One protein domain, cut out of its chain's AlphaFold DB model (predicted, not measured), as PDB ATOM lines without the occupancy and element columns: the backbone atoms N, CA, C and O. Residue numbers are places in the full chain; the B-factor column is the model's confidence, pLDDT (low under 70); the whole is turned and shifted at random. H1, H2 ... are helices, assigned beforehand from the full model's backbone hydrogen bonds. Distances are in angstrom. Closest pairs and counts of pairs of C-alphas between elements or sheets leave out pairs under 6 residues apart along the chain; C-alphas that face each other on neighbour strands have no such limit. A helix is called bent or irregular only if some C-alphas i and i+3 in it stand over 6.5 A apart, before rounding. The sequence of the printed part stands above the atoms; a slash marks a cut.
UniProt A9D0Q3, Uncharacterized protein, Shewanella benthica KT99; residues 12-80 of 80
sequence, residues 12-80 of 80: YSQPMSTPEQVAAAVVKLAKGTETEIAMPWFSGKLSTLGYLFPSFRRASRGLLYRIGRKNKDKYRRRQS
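This is residues 12 to 80 of the 80 residues of an uncharacterized protein of Shewanella benthica KT99 (UniProt A9D0Q3). Three helices are laid out in one thin, loose layer: H2 and H3 make a narrow V that meets at the corner round Phe 53, and H1 lies by itself at the far side, opposite that corner. Before H1, residues 12 to 18 run as an extended stretch from beside the middle of H3, and H3, the longest helix, kinks partway along. The printed part has 69 residues with three named helices, in the order H1, H2, H3, and no named strand; its class is all helix. The whole is loose, with a radius of gyration of the C-alphas of 15.3 A, and flat, spanning 41 by 40 by 8 A.

The first helix along the printed part is H1, residues 19 to 30, and it touches no helix. A short link of 10 residues joins it to H2, residues 41 to 52; H1 and H2 are apart. A tight link of 1 residue then joins H2 to H3, residues 54 to 79. H2 and H3 touch only at the corner by their link, with 4 pairs of C-alphas within 8 A; the closest C-alphas, those of Gly 50 and Arg 57, are 4.8 A apart. H2 touches H3 with residues 49 to 51 alone, and H3 touches H2 with residues 56 to 57 alone. Their lines stand at a shallow tilt of 28 degrees, opposite ways, and their centres are 15.5 A apart. H1 and H3 are apart. In H1 and H2 every O i to N i+4 pair is within hydrogen-bond range; in H3, 18 of 22 are.

H1, from Pro 19 to Ala 30, begins with C-alpha 19 at (19.094, 29.354, -23.715) and measures 16.5 A from first to last C-alpha. H2, from Trp 41 to Leu 52, measures 17.0 A, and its C-alpha 52 is at (-11.320, 37.032, -23.136). H3, from Pro 54 to Gln 79, measures 35.8 A and ends with C-alpha 79 at (17.181, 13.099, -25.054). H3 has a kink of 46 degrees near residue 62. It is irregular: C-alphas 59 and 62 are 7.1 A apart, against about 5 A in a regular helix, and its line is a rough one.

The two C-alphas farthest apart, those of Lys 31 and Ala 59, are 41.6 A from each other, while those of Tyr 12 and Ser 80, the first and last printed, are 18.1 A apart. Residues 51 to 56, of which 54 to 56 belong to H3, stand free. The printed part has no cut and no long link between its helices; it ends at residue 80, the chain's last. The mean pLDDT of the printed part is 92.8, and residues 79 to 80 are under 70.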
ATOM      1  N   TYR A  12       3.577  22.174 -24.746       93.44
ATOM      2  CA  TYR A  12       4.499  22.222 -25.888       93.44
ATOM      3  C   TYR A  12       3.874  22.813 -27.163       93.44
ATOM      4  O   TYR A  12       4.514  22.858 -28.219       93.44
ATOM      5  N   SER A  13       2.603  23.231 -27.111       94.12
ATOM      6  CA  SER A  13       1.940  23.912 -28.232       94.12
ATOM      7  C   SER A  13       2.409  25.356 -28.400       94.12
ATOM      8  O   SER A  13       2.310  25.922 -29.488       94.12
ATOM      9  N   GLN A  14       2.946  25.928 -27.323       92.69
ATOM     10  CA  GLN A  14       3.523  27.260 -27.277       92.69
ATOM     11  C   GLN A  14       5.025  27.176 -27.603       92.69
ATOM     12  O   GLN A  14       5.650  26.139 -27.369       92.69
ATOM     13  N   PRO A  15       5.621  28.228 -28.189       91.38
ATOM     14  CA  PRO A  15       7.050  28.236 -28.484       91.38
ATOM     15  C   PRO A  15       7.867  28.156 -27.190       91.38
ATOM     16  O   PRO A  15       7.486  28.750 -26.193       91.38
ATOM     17  N   MET A  16       9.008  27.469 -27.215       90.44
ATOM     18  CA  MET A  16       9.949  27.445 -26.092       90.44
ATOM     19  C   MET A  16      11.053  28.477 -26.323       90.44
ATOM     20  O   MET A  16      11.568  28.576 -27.439       90.44
ATOM     21  N   SER A  17      11.437  29.218 -25.285       93.75
ATOM     22  CA  SER A  17      12.598  30.105 -25.359       93.75
ATOM     23  C   SER A  17      13.900  29.307 -25.387       93.75
ATOM     24  O   SER A  17      14.038  28.309 -24.681       93.75
ATOM     25  N   THR A  18      14.859  29.734 -26.206       93.31
ATOM     26  CA  THR A  18      16.189  29.108 -26.248       93.31
ATOM     27  C   THR A  18      17.074  29.617 -25.103       93.31
ATOM     28  O   THR A  18      16.819  30.710 -24.583       93.31
ATOM     29  N   PRO A  19      18.135  28.883 -24.717       94.50
ATOM     30  CA  PRO A  19      19.094  29.354 -23.715       94.50
ATOM     31  C   PRO A  19      19.675  30.737 -24.039       94.50
ATOM     32  O   PRO A  19      19.794  31.581 -23.156       94.50
ATOM     33  N   GLU A  20      19.961  31.013 -25.313       96.94
ATOM     34  CA  GLU A  20      20.500  32.297 -25.774       96.94
ATOM     35  C   GLU A  20      19.477  33.425 -25.608       96.94
ATOM     36  O   GLU A  20      19.826  34.526 -25.183       96.94
ATOM     37  N   GLN A  21      18.200  33.154 -25.902       96.06
ATOM     38  CA  GLN A  21      17.118  34.117 -25.685       96.06
ATOM     39  C   GLN A  21      16.949  34.437 -24.198       96.06
ATOM     40  O   GLN A  21      16.752  35.599 -23.843       96.06
ATOM     41  N   VAL A  22      17.045  33.423 -23.331       96.25
ATOM     42  CA  VAL A  22      16.977  33.606 -21.876       96.25
ATOM     43  C   VAL A  22      18.174  34.421 -21.384       96.25
ATOM     44  O   VAL A  22      17.987  35.402 -20.669       96.25
ATOM     45  N   ALA A  23      19.392  34.093 -21.820       96.94
ATOM     46  CA  ALA A  23      20.596  34.841 -21.460       96.94
ATOM     47  C   ALA A  23      20.505  36.318 -21.882       96.94
ATOM     48  O   ALA A  23      20.807  37.216 -21.094       96.94
ATOM     49  N   ALA A  24      20.020  36.588 -23.097       95.62
ATOM     50  CA  ALA A  24      19.805  37.950 -23.578       95.62
ATOM     51  C   ALA A  24      18.776  38.715 -22.727       95.62
ATOM     52  O   ALA A  24      18.988  39.890 -22.417       95.62
ATOM     53  N   ALA A  25      17.687  38.060 -22.313       95.69
ATOM     54  CA  ALA A  25      16.683  38.663 -21.441       95.69
ATOM     55  C   ALA A  25      17.251  38.998 -20.054       95.69
ATOM     56  O   ALA A  25      17.033  40.106 -19.569       95.69
ATOM     57  N   VAL A  26      18.049  38.103 -19.462       96.00
ATOM     58  CA  VAL A  26      18.736  38.350 -18.182       96.00
ATOM     59  C   VAL A  26      19.647  39.576 -18.275       96.00
ATOM     60  O   VAL A  26      19.579  40.457 -17.421       96.00
ATOM     61  N   VAL A  27      20.449  39.690 -19.340       96.44
ATOM     62  CA  VAL A  27      21.311  40.866 -19.554       96.44
ATOM     63  C   VAL A  27      20.485  42.148 -19.715       96.44
ATOM     64  O   VAL A  27      20.869  43.191 -19.187       96.44
ATOM     65  N   LYS A  28      19.350  42.096 -20.427       95.94
ATOM     66  CA  LYS A  28      18.463  43.257 -20.612       95.94
ATOM     67  C   LYS A  28      17.858  43.731 -19.283       95.94
ATOM     68  O   LYS A  28      17.841  44.936 -19.030       95.94
ATOM     69  N   LEU A  29      17.422  42.796 -18.436       96.19
ATOM     70  CA  LEU A  29      16.911  43.079 -17.092       96.19
ATOM     71  C   LEU A  29      18.004  43.671 -16.189       96.19
ATOM     72  O   LEU A  29      17.789  44.701 -15.561       96.19
ATOM     73  N   ALA A  30      19.206  43.087 -16.188       96.00
ATOM     74  CA  ALA A  30      20.326  43.560 -15.368       96.00
ATOM     75  C   ALA A  30      20.791  44.983 -15.732       96.00
ATOM     76  O   ALA A  30      21.255  45.725 -14.870       96.00
ATOM     77  N   LYS A  31      20.643  45.386 -17.000       96.19
ATOM     78  CA  LYS A  31      20.920  46.757 -17.463       96.19
ATOM     79  C   LYS A  31      19.847  47.774 -17.055       96.19
ATOM     80  O   LYS A  31      20.026  48.959 -17.322       96.19
ATOM     81  N   GLY A  32      18.729  47.333 -16.477       91.69
ATOM     82  CA  GLY A  32      17.608  48.198 -16.110       91.69
ATOM     83  C   GLY A  32      16.819  48.739 -17.305       91.69
ATOM     84  O   GLY A  32      16.098  49.719 -17.163       91.69
ATOM     85  N   THR A  33      16.956  48.134 -18.493       88.69
ATOM     86  CA  THR A  33      16.193  48.562 -19.681       88.69
ATOM     87  C   THR A  33      14.710  48.197 -19.569       88.69
ATOM     88  O   THR A  33      13.871  48.877 -20.142       88.69
ATOM     89  N   GLU A  34      14.391  47.126 -18.842       90.75
ATOM     90  CA  GLU A  34      13.028  46.685 -18.531       90.75
ATOM     91  C   GLU A  34      12.992  46.196 -17.083       90.75
ATOM     92  O   GLU A  34      13.997  45.688 -16.582       90.75
ATOM     93  N   THR A  35      11.833  46.289 -16.432       93.38
ATOM     94  CA  THR A  35      11.624  45.722 -15.088       93.38
ATOM     95  C   THR A  35      11.227  44.245 -15.138       93.38
ATOM     96  O   THR A  35      11.573  43.482 -14.242       93.38
ATOM     97  N   GLU A  36      10.539  43.820 -16.200       93.31
ATOM     98  CA  GLU A  36      10.083  42.444 -16.391       93.31
ATOM     99  C   GLU A  36      10.053  42.097 -17.886       93.31
ATOM    100  O   GLU A  36       9.765  42.945 -18.730       93.31
ATOM    101  N   ILE A  37      10.344  40.839 -18.226       94.12
ATOM    102  CA  ILE A  37      10.206  40.318 -19.590       94.12
ATOM    103  C   ILE A  37       9.432  39.001 -19.528       94.12
ATOM    104  O   ILE A  37       9.957  37.981 -19.086       94.12
ATOM    105  N   ALA A  38       8.196  39.005 -20.028       91.94
ATOM    106  CA  ALA A  38       7.401  37.789 -20.161       91.94
ATOM    107  C   ALA A  38       7.961  36.898 -21.283       91.94
ATOM    108  O   ALA A  38       7.988  37.288 -22.457       91.94
ATOM    109  N   MET A  39       8.377  35.681 -20.935       92.06
ATOM    110  CA  MET A  39       8.944  34.710 -21.868       92.06
ATOM    111  C   MET A  39       8.217  33.362 -21.778       92.06
ATOM    112  O   MET A  39       8.110  32.817 -20.683       92.06
ATOM    113  N   PRO A  40       7.737  32.800 -22.902       91.06
ATOM    114  CA  PRO A  40       7.595  33.426 -24.217       91.06
ATOM    115  C   PRO A  40       6.452  34.451 -24.196       91.06
ATOM    116  O   PRO A  40       5.344  34.139 -23.770       91.06
ATOM    117  N   TRP A  41       6.658  35.655 -24.737       88.94
ATOM    118  CA  TRP A  41       5.608  36.691 -24.765       88.94
ATOM    119  C   TRP A  41       4.306  36.211 -25.433       88.94
ATOM    120  O   TRP A  41       3.206  36.641 -25.079       88.94
ATOM    121  N   PHE A  42       4.429  35.298 -26.402       90.19
ATOM    122  CA  PHE A  42       3.301  34.710 -27.116       90.19
ATOM    123  C   PHE A  42       2.375  33.919 -26.184       90.19
ATOM    124  O   PHE A  42       1.156  34.005 -26.320       90.19
ATOM    125  N   SER A  43       2.942  33.208 -25.206       88.19
ATOM    126  CA  SER A  43       2.200  32.466 -24.184       88.19
ATOM    127  C   SER A  43       1.280  33.379 -23.386       88.19
ATOM    128  O   SER A  43       0.102  33.073 -23.218       88.19
ATOM    129  N   GLY A  44       1.787  34.548 -22.982       90.56
ATOM    130  CA  GLY A  44       0.992  35.562 -22.294       90.56
ATOM    131  C   GLY A  44      -0.190  36.033 -23.140       90.56
ATOM    132  O   GLY A  44      -1.329  36.019 -22.678       90.56
ATOM    133  N   LYS A  45       0.042  36.360 -24.420       92.44
ATOM    134  CA  LYS A  45      -1.048  36.785 -25.317       92.44
ATOM    135  C   LYS A  45      -2.078  35.683 -25.556       92.44
ATOM    136  O   LYS A  45      -3.272  35.977 -25.574       92.44
ATOM    137  N   LEU A  46      -1.645  34.434 -25.721       92.19
ATOM    138  CA  LEU A  46      -2.553  33.302 -25.905       92.19
ATOM    139  C   LEU A  46      -3.429  33.081 -24.666       92.19
ATOM    140  O   LEU A  46      -4.634  32.870 -24.805       92.19
ATOM    141  N   SER A  47      -2.850  33.190 -23.467       91.56
ATOM    142  CA  SER A  47      -3.586  33.143 -22.201       91.56
ATOM    143  C   SER A  47      -4.627  34.255 -22.110       91.56
ATOM    144  O   SER A  47      -5.792  33.973 -21.826       91.56
ATOM    145  N   THR A  48      -4.255  35.496 -22.436       95.19
ATOM    146  CA  THR A  48      -5.189  36.632 -22.437       95.19
ATOM    147  C   THR A  48      -6.318  36.442 -23.451       95.19
ATOM    148  O   THR A  48      -7.481  36.661 -23.121       95.19
ATOM    149  N   LEU A  49      -6.026  35.970 -24.667       94.56
ATOM    150  CA  LEU A  49      -7.058  35.670 -25.668       94.56
ATOM    151  C   LEU A  49      -7.996  34.550 -25.208       94.56
ATOM    152  O   LEU A  49      -9.208  34.650 -25.381       94.56
ATOM    153  N   GLY A  50      -7.456  33.493 -24.599       94.25
ATOM    154  CA  GLY A  50      -8.261  32.406 -24.049       94.25
ATOM    155  C   GLY A  50      -9.134  32.843 -22.870       94.25
ATOM    156  O   GLY A  50     -10.229  32.305 -22.701       94.25
ATOM    157  N   TYR A  51      -8.661  33.811 -22.080       95.44
ATOM    158  CA  TYR A  51      -9.419  34.444 -21.004       95.44
ATOM    159  C   TYR A  51     -10.578  35.289 -21.551       95.44
ATOM    160  O   TYR A  51     -11.716  35.100 -21.130       95.44
ATOM    161  N   LEU A  52     -10.309  36.156 -22.532       97.88
ATOM    162  CA  LEU A  52     -11.320  37.032 -23.136       97.88
ATOM    163  C   LEU A  52     -12.349  36.265 -23.982       97.88
ATOM    164  O   LEU A  52     -13.509  36.666 -24.050       97.88
ATOM    165  N   PHE A  53     -11.954  35.147 -24.601       97.31
ATOM    166  CA  PHE A  53     -12.811  34.355 -25.488       97.31
ATOM    167  C   PHE A  53     -12.859  32.869 -25.072       97.31
ATOM    168  O   PHE A  53     -12.208  32.014 -25.685       97.31
ATOM    169  N   PRO A  54     -13.685  32.498 -24.070       94.81
ATOM    170  CA  PRO A  54     -13.756  31.121 -23.569       94.81
ATOM    171  C   PRO A  54     -14.175  30.080 -24.620       94.81
ATOM    172  O   PRO A  54     -13.756  28.922 -24.554       94.81
ATOM    173  N   SER A  55     -14.998  30.469 -25.599       96.56
ATOM    174  CA  SER A  55     -15.401  29.611 -26.722       96.56
ATOM    175  C   SER A  55     -14.213  29.266 -27.623       96.56
ATOM    176  O   SER A  55     -14.002  28.091 -27.920       96.56
ATOM    177  N   PHE A  56     -13.389  30.256 -27.974       94.56
ATOM    178  CA  PHE A  56     -12.148  30.061 -28.727       94.56
ATOM    179  C   PHE A  56     -11.174  29.144 -27.981       94.56
ATOM    180  O   PHE A  56     -10.614  28.221 -28.576       94.56
ATOM    181  N   ARG A  57     -11.021  29.328 -26.662       93.44
ATOM    182  CA  ARG A  57     -10.195  28.446 -25.822       93.44
ATOM    183  C   ARG A  57     -10.644  26.984 -25.910       93.44
ATOM    184  O   ARG A  57      -9.812  26.091 -26.035       93.44
ATOM    185  N   ARG A  58     -11.956  26.728 -25.850       95.00
ATOM    186  CA  ARG A  58     -12.511  25.367 -25.959       95.00
ATOM    187  C   ARG A  58     -12.315  24.782 -27.356       95.00
ATOM    188  O   ARG A  58     -11.869  23.645 -27.467       95.00
ATOM    189  N   ALA A  59     -12.586  25.565 -28.400       96.06
ATOM    190  CA  ALA A  59     -12.463  25.122 -29.788       96.06
ATOM    191  C   ALA A  59     -11.009  24.816 -30.190       96.06
ATOM    192  O   ALA A  59     -10.742  23.823 -30.863       96.06
ATOM    193  N   SER A  60     -10.049  25.631 -29.742       94.50
ATOM    194  CA  SER A  60      -8.629  25.464 -30.078       94.50
ATOM    195  C   SER A  60      -7.925  24.362 -29.279       94.50
ATOM    196  O   SER A  60      -6.887  23.869 -29.723       94.50
ATOM    197  N   ARG A  61      -8.483  23.926 -28.135       94.56
ATOM    198  CA  ARG A  61      -7.838  22.973 -27.211       94.56
ATOM    199  C   ARG A  61      -7.342  21.715 -27.923       94.56
ATOM    200  O   ARG A  61      -6.168  21.381 -27.803       94.56
ATOM    201  N   GLY A  62      -8.197  21.047 -28.701       96.50
ATOM    202  CA  GLY A  62      -7.825  19.809 -29.399       96.50
ATOM    203  C   GLY A  62      -6.668  19.992 -30.390       96.50
ATOM    204  O   GLY A  62      -5.758  19.163 -30.451       96.50
ATOM    205  N   LEU A  63      -6.660  21.112 -31.122       95.94
ATOM    206  CA  LEU A  63      -5.572  21.456 -32.036       95.94
ATOM    207  C   LEU A  63      -4.263  21.703 -31.275       95.94
ATOM    208  O   LEU A  63      -3.225  21.168 -31.663       95.94
ATOM    209  N   LEU A  64      -4.314  22.461 -30.177       95.81
ATOM    210  CA  LEU A  64      -3.140  22.756 -29.356       95.81
ATOM    211  C   LEU A  64      -2.537  21.481 -28.751       95.81
ATOM    212  O   LEU A  64      -1.323  21.321 -28.809       95.81
ATOM    213  N   TYR A  65      -3.342  20.519 -28.286       96.94
ATOM    214  CA  TYR A  65      -2.820  19.209 -27.858       96.94
ATOM    215  C   TYR A  65      -2.084  18.477 -28.989       96.94
ATOM    216  O   TYR A  65      -1.006  17.929 -28.767       96.94
ATOM    217  N   ARG A  66      -2.617  18.488 -30.218       96.94
ATOM    218  CA  ARG A  66      -1.965  17.837 -31.369       96.94
ATOM    219  C   ARG A  66      -0.640  18.508 -31.738       96.94
ATOM    220  O   ARG A  66       0.339  17.811 -32.008       96.94
ATOM    221  N   ILE A  67      -0.607  19.841 -31.755       96.00
ATOM    222  CA  ILE A  67       0.624  20.616 -31.991       96.00
ATOM    223  C   ILE A  67       1.640  20.309 -30.889       96.00
ATOM    224  O   ILE A  67       2.800  20.011 -31.175       96.00
ATOM    225  N   GLY A  68       1.169  20.336 -29.647       95.56
ATOM    226  CA  GLY A  68       1.937  20.053 -28.454       95.56
ATOM    227  C   GLY A  68       2.617  18.693 -28.492       95.56
ATOM    228  O   GLY A  68       3.838  18.626 -28.405       95.56
ATOM    229  N   ARG A  69       1.862  17.626 -28.770       95.69
ATOM    230  CA  ARG A  69       2.395  16.265 -28.920       95.69
ATOM    231  C   ARG A  69       3.518  16.193 -29.953       95.69
ATOM    232  O   ARG A  69       4.618  15.743 -29.651       95.69
ATOM    233  N   LYS A  70       3.272  16.732 -31.157       95.06
ATOM    234  CA  LYS A  70       4.262  16.753 -32.246       95.06
ATOM    235  C   LYS A  70       5.544  17.491 -31.848       95.06
ATOM    236  O   LYS A  70       6.631  17.117 -32.287       95.06
ATOM    237  N   ASN A  71       5.426  18.566 -31.071       94.44
ATOM    238  CA  ASN A  71       6.577  19.316 -30.579       94.44
ATOM    239  C   ASN A  71       7.294  18.578 -29.447       94.44
ATOM    240  O   ASN A  71       8.517  18.478 -29.498       94.44
ATOM    241  N   LYS A  72       6.559  18.006 -28.491       93.56
ATOM    242  CA  LYS A  72       7.086  17.192 -27.389       93.56
ATOM    243  C   LYS A  72       7.946  16.034 -27.900       93.56
ATOM    244  O   LYS A  72       9.060  15.833 -27.423       93.56
ATOM    245  N   ASP A  73       7.515  15.374 -28.973       93.50
ATOM    246  CA  ASP A  73       8.275  14.297 -29.623       93.50
ATOM    247  C   ASP A  73       9.623  14.751 -30.206       93.50
ATOM    248  O   ASP A  73      10.521  13.934 -30.413       93.50
ATOM    249  N   LYS A  74       9.801  16.043 -30.511       91.06
ATOM    250  CA  LYS A  74      11.114  16.575 -30.920       91.06
ATOM    251  C   LYS A  74      12.082  16.614 -29.741       91.06
ATOM    252  O   LYS A  74      13.265  16.378 -29.944       91.06
ATOM    253  N   TYR A  75      11.591  16.921 -28.541       89.25
ATOM    254  CA  TYR A  75      12.407  16.987 -27.329       89.25
ATOM    255  C   TYR A  75      12.755  15.591 -26.817       89.25
ATOM    256  O   TYR A  75      13.921  15.350 -26.530       89.25
ATOM    257  N   ARG A  76      11.797  14.651 -26.830       88.69
ATOM    258  CA  ARG A  76      12.058  13.233 -26.515       88.69
ATOM    259  C   ARG A  76      13.199  12.665 -27.362       88.69
ATOM    260  O   ARG A  76      14.161  12.135 -26.830       88.69
ATOM    261  N   ARG A  77      13.147  12.886 -28.683       88.75
ATOM    262  CA  ARG A  77      14.186  12.440 -29.630       88.75
ATOM    263  C   ARG A  77      15.557  13.092 -29.448       88.75
ATOM    264  O   ARG A  77      16.519  12.585 -29.997       88.75
ATOM    265  N   ARG A  78      15.639  14.236 -28.766       83.00
ATOM    266  CA  ARG A  78      16.916  14.897 -28.444       83.00
ATOM    267  C   ARG A  78      17.519  14.397 -27.132       83.00
ATOM    268  O   ARG A  78      18.671  14.712 -26.866       83.00
ATOM    269  N   GLN A  79      16.730  13.710 -26.304       69.25
ATOM    270  CA  GLN A  79      17.181  13.099 -25.054       69.25
ATOM    271  C   GLN A  79      17.473  11.598 -25.170       69.25
ATOM    272  O   GLN A  79      18.116  11.058 -24.277       69.25
ATOM    273  N   SER A  80      16.974  10.939 -26.222       50.78
ATOM    274  CA  SER A  80      17.392   9.586 -26.625       50.78
ATOM    275  C   SER A  80      18.769   9.621 -27.271       50.78
ATOM    276  O   SER A  80      19.530   8.660 -27.043       50.78
TER     277      SER A  80